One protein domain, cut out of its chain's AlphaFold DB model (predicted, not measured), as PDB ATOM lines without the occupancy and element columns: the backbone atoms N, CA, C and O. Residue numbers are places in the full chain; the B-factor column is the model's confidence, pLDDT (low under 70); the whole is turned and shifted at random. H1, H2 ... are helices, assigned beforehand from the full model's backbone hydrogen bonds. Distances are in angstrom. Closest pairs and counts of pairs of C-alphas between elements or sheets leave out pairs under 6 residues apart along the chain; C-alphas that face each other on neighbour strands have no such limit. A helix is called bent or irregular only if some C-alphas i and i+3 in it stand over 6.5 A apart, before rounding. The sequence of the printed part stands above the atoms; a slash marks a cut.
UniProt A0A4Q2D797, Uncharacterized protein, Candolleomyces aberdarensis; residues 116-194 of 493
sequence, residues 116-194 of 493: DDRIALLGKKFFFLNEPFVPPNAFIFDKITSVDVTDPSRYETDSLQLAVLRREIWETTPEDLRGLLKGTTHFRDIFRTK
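AT A GLANCE: This is residues 116 to 194 of the 493 residues of an uncharacterized protein of Candolleomyces aberdarensis (UniProt A0A4Q2D797). H1 and H6 cross steeply at one end of the domain, where H5 makes a corner with H6; H4, the longest helix, reaches from near them toward the other end, where small H3 sits. Short H2 packs on H4, and residues 140 to 151 make a long loop from H2 to H3. The printed part has 79 residues with six named helices, H1 to H6 in order, and no named strand: the class is all helix. It is compact, with a radius of gyration of the C-alphas of 11.9 A and spans of 34 by 25 by 19 A.

HOW THE PARTS SIT: H1, residues 116 to 129, touches H6, residues 185 to 194, at a steep tilt of 55 degrees, the same way; their closest C-alphas, Gly 123 and Phe 191, are 4.3 A apart. H2, residues 136 to 139, touches residues 162 to 166 alone of H4, residues 158 to 172; the closest C-alphas, Ala 138 and Arg 166, are 5.2 A apart. H3, residues 152 to 155, touches H4 only at the corner, closest at C-alphas 154 and 161, 5.1 A. H5, residues 175 to 183, touches H6 only at the corner, closest at C-alphas 181 and 187, 5.6 A. H4 and H6 are apart. Each O i to N i+4 pair is within hydrogen-bond range in H4 and H6, against 9 of 10 in H1 and 3 of 5 in H5; H2 and H3 are too short for such a pair.

IN THESE COORDINATES: H1 begins at C-alpha 116 (56.382, 1.110, 35.407) and is 19.7 A long. H2 measures 5.9 A and H3 6.3 A. H4 measures 20.8 A. H5, 13.5 A, is only just irregular, with C-alphas 176 and 179 6.7 A apart. H6, 14.2 A, ends at C-alpha 194 (46.829, -1.886, 34.906).

THE WHOLE: The farthest C-alphas, Asp 117 and Glu 156, are 35.1 A apart. The link from H2 to H3 is long. The printed part has no cut, and no printed residue is under 70 in pLDDT.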
ATOM      1  N   ASP A 116      57.718   1.249  35.986       96.50
ATOM      2  CA  ASP A 116      56.382   1.110  35.407       96.50
ATOM      3  C   ASP A 116      55.875  -0.342  35.408       96.50
ATOM      4  O   ASP A 116      54.751  -0.596  35.840       96.50
ATOM      5  N   ASP A 117      56.701  -1.321  35.019       95.94
ATOM      6  CA  ASP A 117      56.331  -2.745  35.073       95.94
ATOM      7  C   ASP A 117      56.075  -3.216  36.511       95.94
ATOM      8  O   ASP A 117      55.167  -4.016  36.765       95.94
ATOM      9  N   ARG A 118      56.864  -2.715  37.470       96.62
ATOM     10  CA  ARG A 118      56.711  -3.043  38.896       96.62
ATOM     11  C   ARG A 118      55.447  -2.420  39.478       96.62
ATOM     12  O   ARG A 118      54.722  -3.109  40.194       96.62
ATOM     13  N   ILE A 119      55.155  -1.165  39.138       97.81
ATOM     14  CA  ILE A 119      53.926  -0.458  39.526       97.81
ATOM     15  C   ILE A 119      52.709  -1.157  38.914       97.81
ATOM     16  O   ILE A 119      51.730  -1.426  39.609       97.81
ATOM     17  N   ALA A 120      52.790  -1.535  37.636       97.38
ATOM     18  CA  ALA A 120      51.751  -2.291  36.954       97.38
ATOM     19  C   ALA A 120      51.494  -3.636  37.642       97.38
ATOM     20  O   ALA A 120      50.343  -3.991  37.897       97.38
ATOM     21  N   LEU A 121      52.547  -4.395  37.963       96.81
ATOM     22  CA  LEU A 121      52.423  -5.668  38.670       96.81
ATOM     23  C   LEU A 121      51.804  -5.487  40.061       96.81
ATOM     24  O   LEU A 121      50.956  -6.291  40.456       96.81
ATOM     25  N   LEU A 122      52.194  -4.428  40.775       97.94
ATOM     26  CA  LEU A 122      51.640  -4.087  42.078       97.94
ATOM     27  C   LEU A 122      50.142  -3.771  41.981       97.94
ATOM     28  O   LEU A 122      49.364  -4.368  42.718       97.94
ATOM     29  N   GLY A 123      49.727  -2.931  41.028       97.88
ATOM     30  CA  GLY A 123      48.315  -2.611  40.796       97.88
ATOM     31  C   GLY A 123      47.479  -3.851  40.477       97.88
ATOM     32  O   GLY A 123      46.436  -4.078  41.088       97.88
ATOM     33  N   LYS A 124      47.978  -4.731  39.596       97.62
ATOM     34  CA  LYS A 124      47.322  -6.015  39.276       97.62
ATOM     35  C   LYS A 124      47.124  -6.897  40.507       97.62
ATOM     36  O   LYS A 124      46.056  -7.484  40.669       97.62
ATOM     37  N   LYS A 125      48.155  -7.000  41.353       97.69
ATOM     38  CA  LYS A 125      48.124  -7.791  42.587       97.69
ATOM     39  C   LYS A 125      47.162  -7.176  43.606       97.69
ATOM     40  O   LYS A 125      46.337  -7.897  44.162       97.69
ATOM     41  N   PHE A 126      47.240  -5.863  43.815       97.94
ATOM     42  CA  PHE A 126      46.447  -5.138  44.804       97.94
ATOM     43  C   PHE A 126      44.947  -5.218  44.509       97.94
ATOM     44  O   PHE A 126      44.180  -5.625  45.375       97.94
ATOM     45  N   PHE A 127      44.533  -4.942  43.269       97.44
ATOM     46  CA  PHE A 127      43.118  -4.992  42.875       97.44
ATOM     47  C   PHE A 127      42.489  -6.377  43.068       97.44
ATOM     48  O   PHE A 127      41.279  -6.494  43.235       97.44
ATOM     49  N   PHE A 128      43.291  -7.443  43.027       96.69
ATOM     50  CA  PHE A 128      42.789  -8.802  43.191       96.69
ATOM     51  C   PHE A 128      42.854  -9.308  44.641       96.69
ATOM     52  O   PHE A 128      41.974 -10.053  45.068       96.69
ATOM     53  N   LEU A 129      43.899  -8.944  45.391       96.88
ATOM     54  CA  LEU A 129      44.152  -9.479  46.735       96.88
ATOM     55  C   LEU A 129      43.682  -8.568  47.875       96.88
ATOM     56  O   LEU A 129      43.462  -9.087  48.971       96.88
ATOM     57  N   ASN A 130      43.516  -7.267  47.629       96.56
ATOM     58  CA  ASN A 130      43.200  -6.255  48.639       96.56
ATOM     59  C   ASN A 130      41.834  -5.612  48.371       96.56
ATOM     60  O   ASN A 130      40.825  -6.098  48.876       96.56
ATOM     61  N   GLU A 131      41.798  -4.558  47.556       95.19
ATOM     62  CA  GLU A 131      40.599  -3.765  47.287       95.19
ATOM     63  C   GLU A 131      40.406  -3.624  45.766       95.19
ATOM     64  O   GLU A 131      41.226  -2.978  45.107       95.19
ATOM     65  N   PRO A 132      39.357  -4.232  45.178       93.38
ATOM     66  CA  PRO A 132      39.097  -4.138  43.742       93.38
ATOM     67  C   PRO A 132      38.665  -2.748  43.270       93.38
ATOM     68  O   PRO A 132      38.748  -2.473  42.072       93.38
ATOM     69  N   PHE A 133      38.203  -1.880  44.175       92.56
ATOM     70  CA  PHE A 133      37.700  -0.550  43.840       92.56
ATOM     71  C   PHE A 133      38.544   0.533  44.506       92.56
ATOM     72  O   PHE A 133      38.260   0.979  45.614       92.56
ATOM     73  N   VAL A 134      39.593   0.975  43.810       95.69
ATOM     74  CA  VAL A 134      40.501   2.008  44.326       95.69
ATOM     75  C   VAL A 134      40.164   3.378  43.720       95.69
ATOM     76  O   VAL A 134      40.416   3.600  42.522       95.69
ATOM     77  N   PRO A 135      39.624   4.324  44.511       95.69
ATOM     78  CA  PRO A 135      39.337   5.668  44.033       95.69
ATOM     79  C   PRO A 135      40.642   6.476  43.841       95.69
ATOM     80  O   PRO A 135      41.639   6.215  44.520       95.69
ATOM     81  N   PRO A 136      40.691   7.460  42.923       95.25
ATOM     82  CA  PRO A 136      41.910   8.230  42.661       95.25
ATOM     83  C   PRO A 136      42.383   9.050  43.871       95.25
ATOM     84  O   PRO A 136      43.588   9.212  44.065       95.25
ATOM     85  N   ASN A 137      41.466   9.504  44.730       95.62
ATOM     86  CA  ASN A 137      41.786  10.214  45.975       95.62
ATOM     87  C   ASN A 137      42.489   9.330  47.034       95.62
ATOM     88  O   ASN A 137      42.996   9.856  48.032       95.62
ATOM     89  N   ALA A 138      42.584   8.010  46.821       96.75
ATOM     90  CA  ALA A 138      43.390   7.103  47.643       96.75
ATOM     91  C   ALA A 138      44.906   7.257  47.409       96.75
ATOM     92  O   ALA A 138      45.694   6.657  48.131       96.75
ATOM     93  N   PHE A 139      45.319   8.068  46.429       96.88
ATOM     94  CA  PHE A 139      46.728   8.337  46.115       96.88
ATOM     95  C   PHE A 139      47.205   9.719  46.588       96.88
ATOM     96  O   PHE A 139      48.287  10.162  46.221       96.88
ATOM     97  N   ILE A 140      46.401  10.407  47.405       94.19
ATOM     98  CA  ILE A 140      46.763  11.683  48.031       94.19
ATOM     99  C   ILE A 140      47.265  11.381  49.449       94.19
ATOM    100  O   ILE A 140      46.483  11.010  50.329       94.19
ATOM    101  N   PHE A 141      48.581  11.479  49.651       92.38
ATOM    102  CA  PHE A 141      49.278  11.021  50.859       92.38
ATOM    103  C   PHE A 141      49.757  12.177  51.746       92.38
ATOM    104  O   PHE A 141      50.962  12.365  51.918       92.38
ATOM    105  N   ASP A 142      48.828  12.910  52.360       90.69
ATOM    106  CA  ASP A 142      49.185  13.968  53.321       90.69
ATOM    107  C   ASP A 142      49.605  13.372  54.672       90.69
ATOM    108  O   ASP A 142      50.624  13.732  55.260       90.69
ATOM    109  N   LYS A 143      48.819  12.401  55.157       92.94
ATOM    110  CA  LYS A 143      49.040  11.687  56.418       92.94
ATOM    111  C   LYS A 143      48.613  10.229  56.275       92.94
ATOM    112  O   LYS A 143      47.519   9.942  55.793       92.94
ATOM    113  N   ILE A 144      49.468   9.312  56.724       96.06
ATOM    114  CA  ILE A 144      49.121   7.894  56.855       96.06
ATOM    115  C   ILE A 144      48.426   7.702  58.203       96.06
ATOM    116  O   ILE A 144      48.932   8.155  59.231       96.06
ATOM    117  N   THR A 145      47.250   7.074  58.198       96.69
ATOM    118  CA  THR A 145      46.529   6.768  59.441       96.69
ATOM    119  C   THR A 145      47.284   5.738  60.280       96.69
ATOM    120  O   THR A 145      47.971   4.873  59.743       96.69
ATOM    121  N   SER A 146      47.139   5.811  61.602       96.69
ATOM    122  CA  SER A 146      47.624   4.786  62.532       96.69
ATOM    123  C   SER A 146      46.605   3.668  62.775       96.69
ATOM    124  O   SER A 146      46.955   2.674  63.408       96.69
ATOM    125  N   VAL A 147      45.367   3.813  62.281       96.31
ATOM    126  CA  VAL A 147      44.313   2.792  62.406       96.31
ATOM    127  C   VAL A 147      44.720   1.548  61.634       96.31
ATOM    128  O   VAL A 147      45.179   1.645  60.492       96.31
ATOM    129  N   ASP A 148      44.629   0.399  62.297       95.44
ATOM    130  CA  ASP A 148      45.062  -0.876  61.745       95.44
ATOM    131  C   ASP A 148      44.178  -1.324  60.575       95.44
ATOM    132  O   ASP A 148      42.975  -1.073  60.541       95.44
ATOM    133  N   VAL A 149      44.779  -2.018  59.610       93.62
ATOM    134  CA  VAL A 149      44.078  -2.494  58.409       93.62
ATOM    135  C   VAL A 149      43.024  -3.555  58.754       93.62
ATOM    136  O   VAL A 149      42.036  -3.701  58.028       93.62
ATOM    137  N   THR A 150      43.207  -4.291  59.854       93.75
ATOM    138  CA  THR A 150      42.280  -5.344  60.292       93.75
ATOM    139  C   THR A 150      41.193  -4.846  61.241       93.75
ATOM    140  O   THR A 150      40.269  -5.603  61.544       93.75
ATOM    141  N   ASP A 151      41.266  -3.585  61.676       95.62
ATOM    142  CA  ASP A 151      40.289  -2.998  62.585       95.62
ATOM    143  C   ASP A 151      38.927  -2.832  61.881       95.62
ATOM    144  O   ASP A 151      38.853  -2.132  60.866       95.62
ATOM    145  N   PRO A 152      37.834  -3.437  62.390       94.25
ATOM    146  CA  PRO A 152      36.493  -3.263  61.837       94.25
ATOM    147  C   PRO A 152      36.022  -1.805  61.781       94.25
ATOM    148  O   PRO A 152      35.217  -1.474  60.904       94.25
ATOM    149  N   SER A 153      36.537  -0.938  62.664       95.81
ATOM    150  CA  SER A 153      36.194   0.490  62.697       95.81
ATOM    151  C   SER A 153      36.491   1.190  61.367       95.81
ATOM    152  O   SER A 153      35.838   2.174  61.019       95.81
ATOM    153  N   ARG A 154      37.390   0.627  60.539       95.38
ATOM    154  CA  ARG A 154      37.737   1.137  59.202       95.38
ATOM    155  C   ARG A 154      36.541   1.380  58.276       95.38
ATOM    156  O   ARG A 154      36.686   2.119  57.310       95.38
ATOM    157  N   TYR A 155      35.403   0.729  58.521       94.62
ATOM    158  CA  TYR A 155      34.194   0.834  57.699       94.62
ATOM    159  C   TYR A 155      33.110   1.743  58.303       94.62
ATOM    160  O   TYR A 155      32.016   1.817  57.751       94.62
ATOM    161  N   GLU A 156      33.372   2.417  59.428       96.44
ATOM    162  CA  GLU A 156      32.386   3.289  60.087       96.44
ATOM    163  C   GLU A 156      32.104   4.570  59.299       96.44
ATOM    164  O   GLU A 156      30.972   5.052  59.277       96.44
ATOM    165  N   THR A 157      33.130   5.130  58.651       97.38
ATOM    166  CA  THR A 157      33.018   6.364  57.864       97.38
ATOM    167  C   THR A 157      33.828   6.266  56.578       97.38
ATOM    168  O   THR A 157      34.913   5.682  56.561       97.38
ATOM    169  N   ASP A 158      33.349   6.911  55.513       96.00
ATOM    170  CA  ASP A 158      34.033   6.930  54.211       96.00
ATOM    171  C   ASP A 158      35.438   7.548  54.306       96.00
ATOM    172  O   ASP A 158      36.380   7.102  53.650       96.00
ATOM    173  N   SER A 159      35.607   8.554  55.174       96.25
ATOM    174  CA  SER A 159      36.902   9.191  55.432       96.25
ATOM    175  C   SER A 159      37.905   8.211  56.044       96.25
ATOM    176  O   SER A 159      39.053   8.140  55.599       96.25
ATOM    177  N   LEU A 160      37.470   7.417  57.028       96.56
ATOM    178  CA  LEU A 160      38.325   6.426  57.667       96.56
ATOM    179  C   LEU A 160      38.631   5.259  56.722       96.56
ATOM    180  O   LEU A 160      39.784   4.833  56.646       96.56
ATOM    181  N   GLN A 161      37.648   4.816  55.934       96.38
ATOM    182  CA  GLN A 161      37.851   3.801  54.902       96.38
ATOM    183  C   GLN A 161      38.912   4.248  53.893       96.38
ATOM    184  O   GLN A 161      39.835   3.491  53.583       96.38
ATOM    185  N   LEU A 162      38.830   5.495  53.423       96.75
ATOM    186  CA  LEU A 162      39.812   6.071  52.511       96.75
ATOM    187  C   LEU A 162      41.199   6.195  53.161       96.75
ATOM    188  O   LEU A 162      42.210   5.901  52.521       96.75
ATOM    189  N   ALA A 163      41.267   6.605  54.429       97.06
ATOM    190  CA  ALA A 163      42.524   6.724  55.163       97.06
ATOM    191  C   ALA A 163      43.209   5.361  55.369       97.06
ATOM    192  O   ALA A 163      44.424   5.250  55.183       97.06
ATOM    193  N   VAL A 164      42.444   4.317  55.702       97.25
ATOM    194  CA  VAL A 164      42.950   2.939  55.820       97.25
ATOM    195  C   VAL A 164      43.362   2.395  54.452       97.25
ATOM    196  O   VAL A 164      44.424   1.791  54.340       97.25
ATOM    197  N   LEU A 165      42.612   2.685  53.386       97.19
ATOM    198  CA  LEU A 165      42.992   2.290  52.027       97.19
ATOM    199  C   LEU A 165      44.316   2.934  51.581       97.19
ATOM    200  O   LEU A 165      45.168   2.255  51.010       97.19
ATOM    201  N   ARG A 166      44.537   4.219  51.893       97.44
ATOM    202  CA  ARG A 166      45.839   4.887  51.685       97.44
ATOM    203  C   ARG A 166      46.952   4.142  52.416       97.44
ATOM    204  O   ARG A 166      47.997   3.870  51.828       97.44
ATOM    205  N   ARG A 167      46.731   3.777  53.683       97.25
ATOM    206  CA  ARG A 167      47.695   2.989  54.460       97.25
ATOM    207  C   ARG A 167      47.990   1.640  53.798       97.25
ATOM    208  O   ARG A 167      49.160   1.303  53.654       97.25
ATOM    209  N   GLU A 168      46.975   0.915  53.331       97.44
ATOM    210  CA  GLU A 168      47.169  -0.355  52.618       97.44
ATOM    211  C   GLU A 168      48.014  -0.195  51.347       97.44
ATOM    212  O   GLU A 168      48.947  -0.968  51.117       97.44
ATOM    213  N   ILE A 169      47.730   0.817  50.519       97.75
ATOM    214  CA  ILE A 169      48.516   1.100  49.306       97.75
ATOM    215  C   ILE A 169      49.965   1.436  49.684       97.75
ATOM    216  O   ILE A 169      50.903   0.942  49.059       97.75
ATOM    217  N   TRP A 170      50.165   2.236  50.733       97.62
ATOM    218  CA  TRP A 170      51.488   2.609  51.230       97.62
ATOM    219  C   TRP A 170      52.301   1.400  51.721       97.62
ATOM    220  O   TRP A 170      53.457   1.228  51.330       97.62
ATOM    221  N   GLU A 171      51.699   0.544  52.548       96.88
ATOM    222  CA  GLU A 171      52.351  -0.640  53.123       96.88
ATOM    223  C   GLU A 171      52.640  -1.715  52.069       96.88
ATOM    224  O   GLU A 171      53.690  -2.355  52.118       96.88
ATOM    225  N   THR A 172      51.753  -1.884  51.083       96.88
ATOM    226  CA  THR A 172      51.958  -2.836  49.977       96.88
ATOM    227  C   THR A 172      52.970  -2.351  48.941       96.88
ATOM    228  O   THR A 172      53.549  -3.174  48.225       96.88
ATOM    229  N   THR A 173      53.224  -1.042  48.865       97.69
ATOM    230  CA  THR A 173      54.205  -0.461  47.944       97.69
ATOM    231  C   THR A 173      55.633  -0.661  48.471       97.69
ATOM    232  O   THR A 173      55.939  -0.217  49.585       97.69
ATOM    233  N   PRO A 174      56.535  -1.285  47.680       97.00
ATOM    234  CA  PRO A 174      57.953  -1.407  48.019       97.00
ATOM    235  C   PRO A 174      58.598  -0.055  48.340       97.00
ATOM    236  O   PRO A 174      58.296   0.939  47.680       97.00
ATOM    237  N   GLU A 175      59.503  -0.026  49.323       97.06
ATOM    238  CA  GLU A 175      60.112   1.207  49.852       97.06
ATOM    239  C   GLU A 175      60.713   2.098  48.755       97.06
ATOM    240  O   GLU A 175      60.522   3.312  48.747       97.06
ATOM    241  N   ASP A 176      61.373   1.488  47.775       97.00
ATOM    242  CA  ASP A 176      62.034   2.170  46.666       97.00
ATOM    243  C   ASP A 176      61.059   2.793  45.649       97.00
ATOM    244  O   ASP A 176      61.432   3.705  44.915       97.00
ATOM    245  N   LEU A 177      59.795   2.358  45.633       97.44
ATOM    246  CA  LEU A 177      58.732   2.945  44.811       97.44
ATOM    247  C   LEU A 177      57.883   3.979  45.570       97.44
ATOM    248  O   LEU A 177      57.110   4.706  44.947       97.44
ATOM    249  N   ARG A 178      58.033   4.100  46.898       96.75
ATOM    250  CA  ARG A 178      57.239   5.041  47.713       96.75
ATOM    251  C   ARG A 178      57.516   6.509  47.396       96.75
ATOM    252  O   ARG A 178      56.629   7.345  47.563       96.75
ATOM    253  N   GLY A 179      58.715   6.824  46.903       96.31
ATOM    254  CA  GLY A 179      59.029   8.157  46.383       96.31
ATOM    255  C   GLY A 179      58.146   8.526  45.185       96.31
ATOM    256  O   GLY A 179      57.544   9.597  45.169       96.31
ATOM    257  N   LEU A 180      57.989   7.601  44.229       96.19
ATOM    258  CA  LEU A 180      57.138   7.788  43.046       96.19
ATOM    259  C   LEU A 180      55.651   7.859  43.408       96.19
ATOM    260  O   LEU A 180      54.924   8.666  42.831       96.19
ATOM    261  N   LEU A 181      55.226   7.050  44.385       96.25
ATOM    262  CA  LEU A 181      53.859   7.031  44.908       96.25
ATOM    263  C   LEU A 181      53.419   8.402  45.452       96.25
ATOM    264  O   LEU A 181      52.280   8.800  45.236       96.25
ATOM    265  N   LYS A 182      54.309   9.119  46.153       93.19
ATOM    266  CA  LYS A 182      54.034  10.463  46.698       93.19
ATOM    267  C   LYS A 182      54.223  11.582  45.680       93.19
ATOM    268  O   LYS A 182      53.527  12.587  45.751       93.19
ATOM    269  N   GLY A 183      55.207  11.438  44.794       83.50
ATOM    270  CA  GLY A 183      55.682  12.541  43.962       83.50
ATOM    271  C   GLY A 183      54.988  12.691  42.612       83.50
ATOM    272  O   GLY A 183      55.163  13.724  41.976       83.50
ATOM    273  N   THR A 184      54.251  11.679  42.135       90.56
ATOM    274  CA  THR A 184      53.781  11.659  40.740       90.56
ATOM    275  C   THR A 184      52.361  11.118  40.586       90.56
ATOM    276  O   THR A 184      51.990  10.107  41.181       90.56
ATOM    277  N   THR A 185      51.581  11.740  39.701       95.69
ATOM    278  CA  THR A 185      50.314  11.182  39.198       95.69
ATOM    279  C   THR A 185      50.542   9.935  38.337       95.69
ATOM    280  O   THR A 185      49.700   9.041  38.316       95.69
ATOM    281  N   HIS A 186      51.721   9.825  37.715       96.56
ATOM    282  CA  HIS A 186      52.135   8.688  36.885       96.56
ATOM    283  C   HIS A 186      52.009   7.342  37.609       96.56
ATOM    284  O   HIS A 186      51.438   6.397  37.062       96.56
ATOM    285  N   PHE A 187      52.461   7.258  38.871       97.06
ATOM    286  CA  PHE A 187      52.313   6.035  39.668       97.06
ATOM    287  C   PHE A 187      50.843   5.621  39.779       97.06
ATOM    288  O   PHE A 187      50.495   4.473  39.498       97.06
ATOM    289  N   ARG A 188      49.978   6.559  40.190       96.81
ATOM    290  CA  ARG A 188      48.533   6.341  40.348       96.81
ATOM    291  C   ARG A 188      47.925   5.836  39.045       96.81
ATOM    292  O   ARG A 188      47.164   4.869  39.064       96.81
ATOM    293  N   ASP A 189      48.254   6.484  37.935       96.75
ATOM    294  CA  ASP A 189      47.627   6.214  36.645       96.75
ATOM    295  C   ASP A 189      48.019   4.829  36.122       96.75
ATOM    296  O   ASP A 189      47.135   4.050  35.754       96.75
ATOM    297  N   ILE A 190      49.299   4.444  36.204       97.62
ATOM    298  CA  ILE A 190      49.739   3.082  35.860       97.62
ATOM    299  C   ILE A 190      49.101   2.053  36.791       97.62
ATOM    300  O   ILE A 190      48.550   1.055  36.317       97.62
ATOM    301  N   PHE A 191      49.167   2.278  38.105       97.94
ATOM    302  CA  PHE A 191      48.662   1.341  39.105       97.94
ATOM    303  C   PHE A 191      47.178   1.039  38.879       97.94
ATOM    304  O   PHE A 191      46.787  -0.128  38.793       97.94
ATOM    305  N   ARG A 192      46.350   2.085  38.744       97.19
ATOM    306  CA  ARG A 192      44.900   1.946  38.560       97.19
ATOM    307  C   ARG A 192      44.563   1.369  37.195       97.19
ATOM    308  O   ARG A 192      43.789   0.420  37.130       97.19
ATOM    309  N   THR A 193      45.165   1.886  36.124       96.56
ATOM    310  CA  THR A 193      44.879   1.417  34.758       96.56
ATOM    311  C   THR A 193      45.196  -0.069  34.635       96.56
ATOM    312  O   THR A 193      44.332  -0.870  34.285       96.56
ATOM    313  N   LYS A 194      46.408  -0.483  35.026       97.56
ATOM    314  CA  LYS A 194      46.829  -1.886  34.906       97.56
ATOM    315  C   LYS A 194      46.114  -2.812  35.891       97.56
ATOM    316  O   LYS A 194      45.901  -3.975  35.549       97.56
TER     317      LYS A 194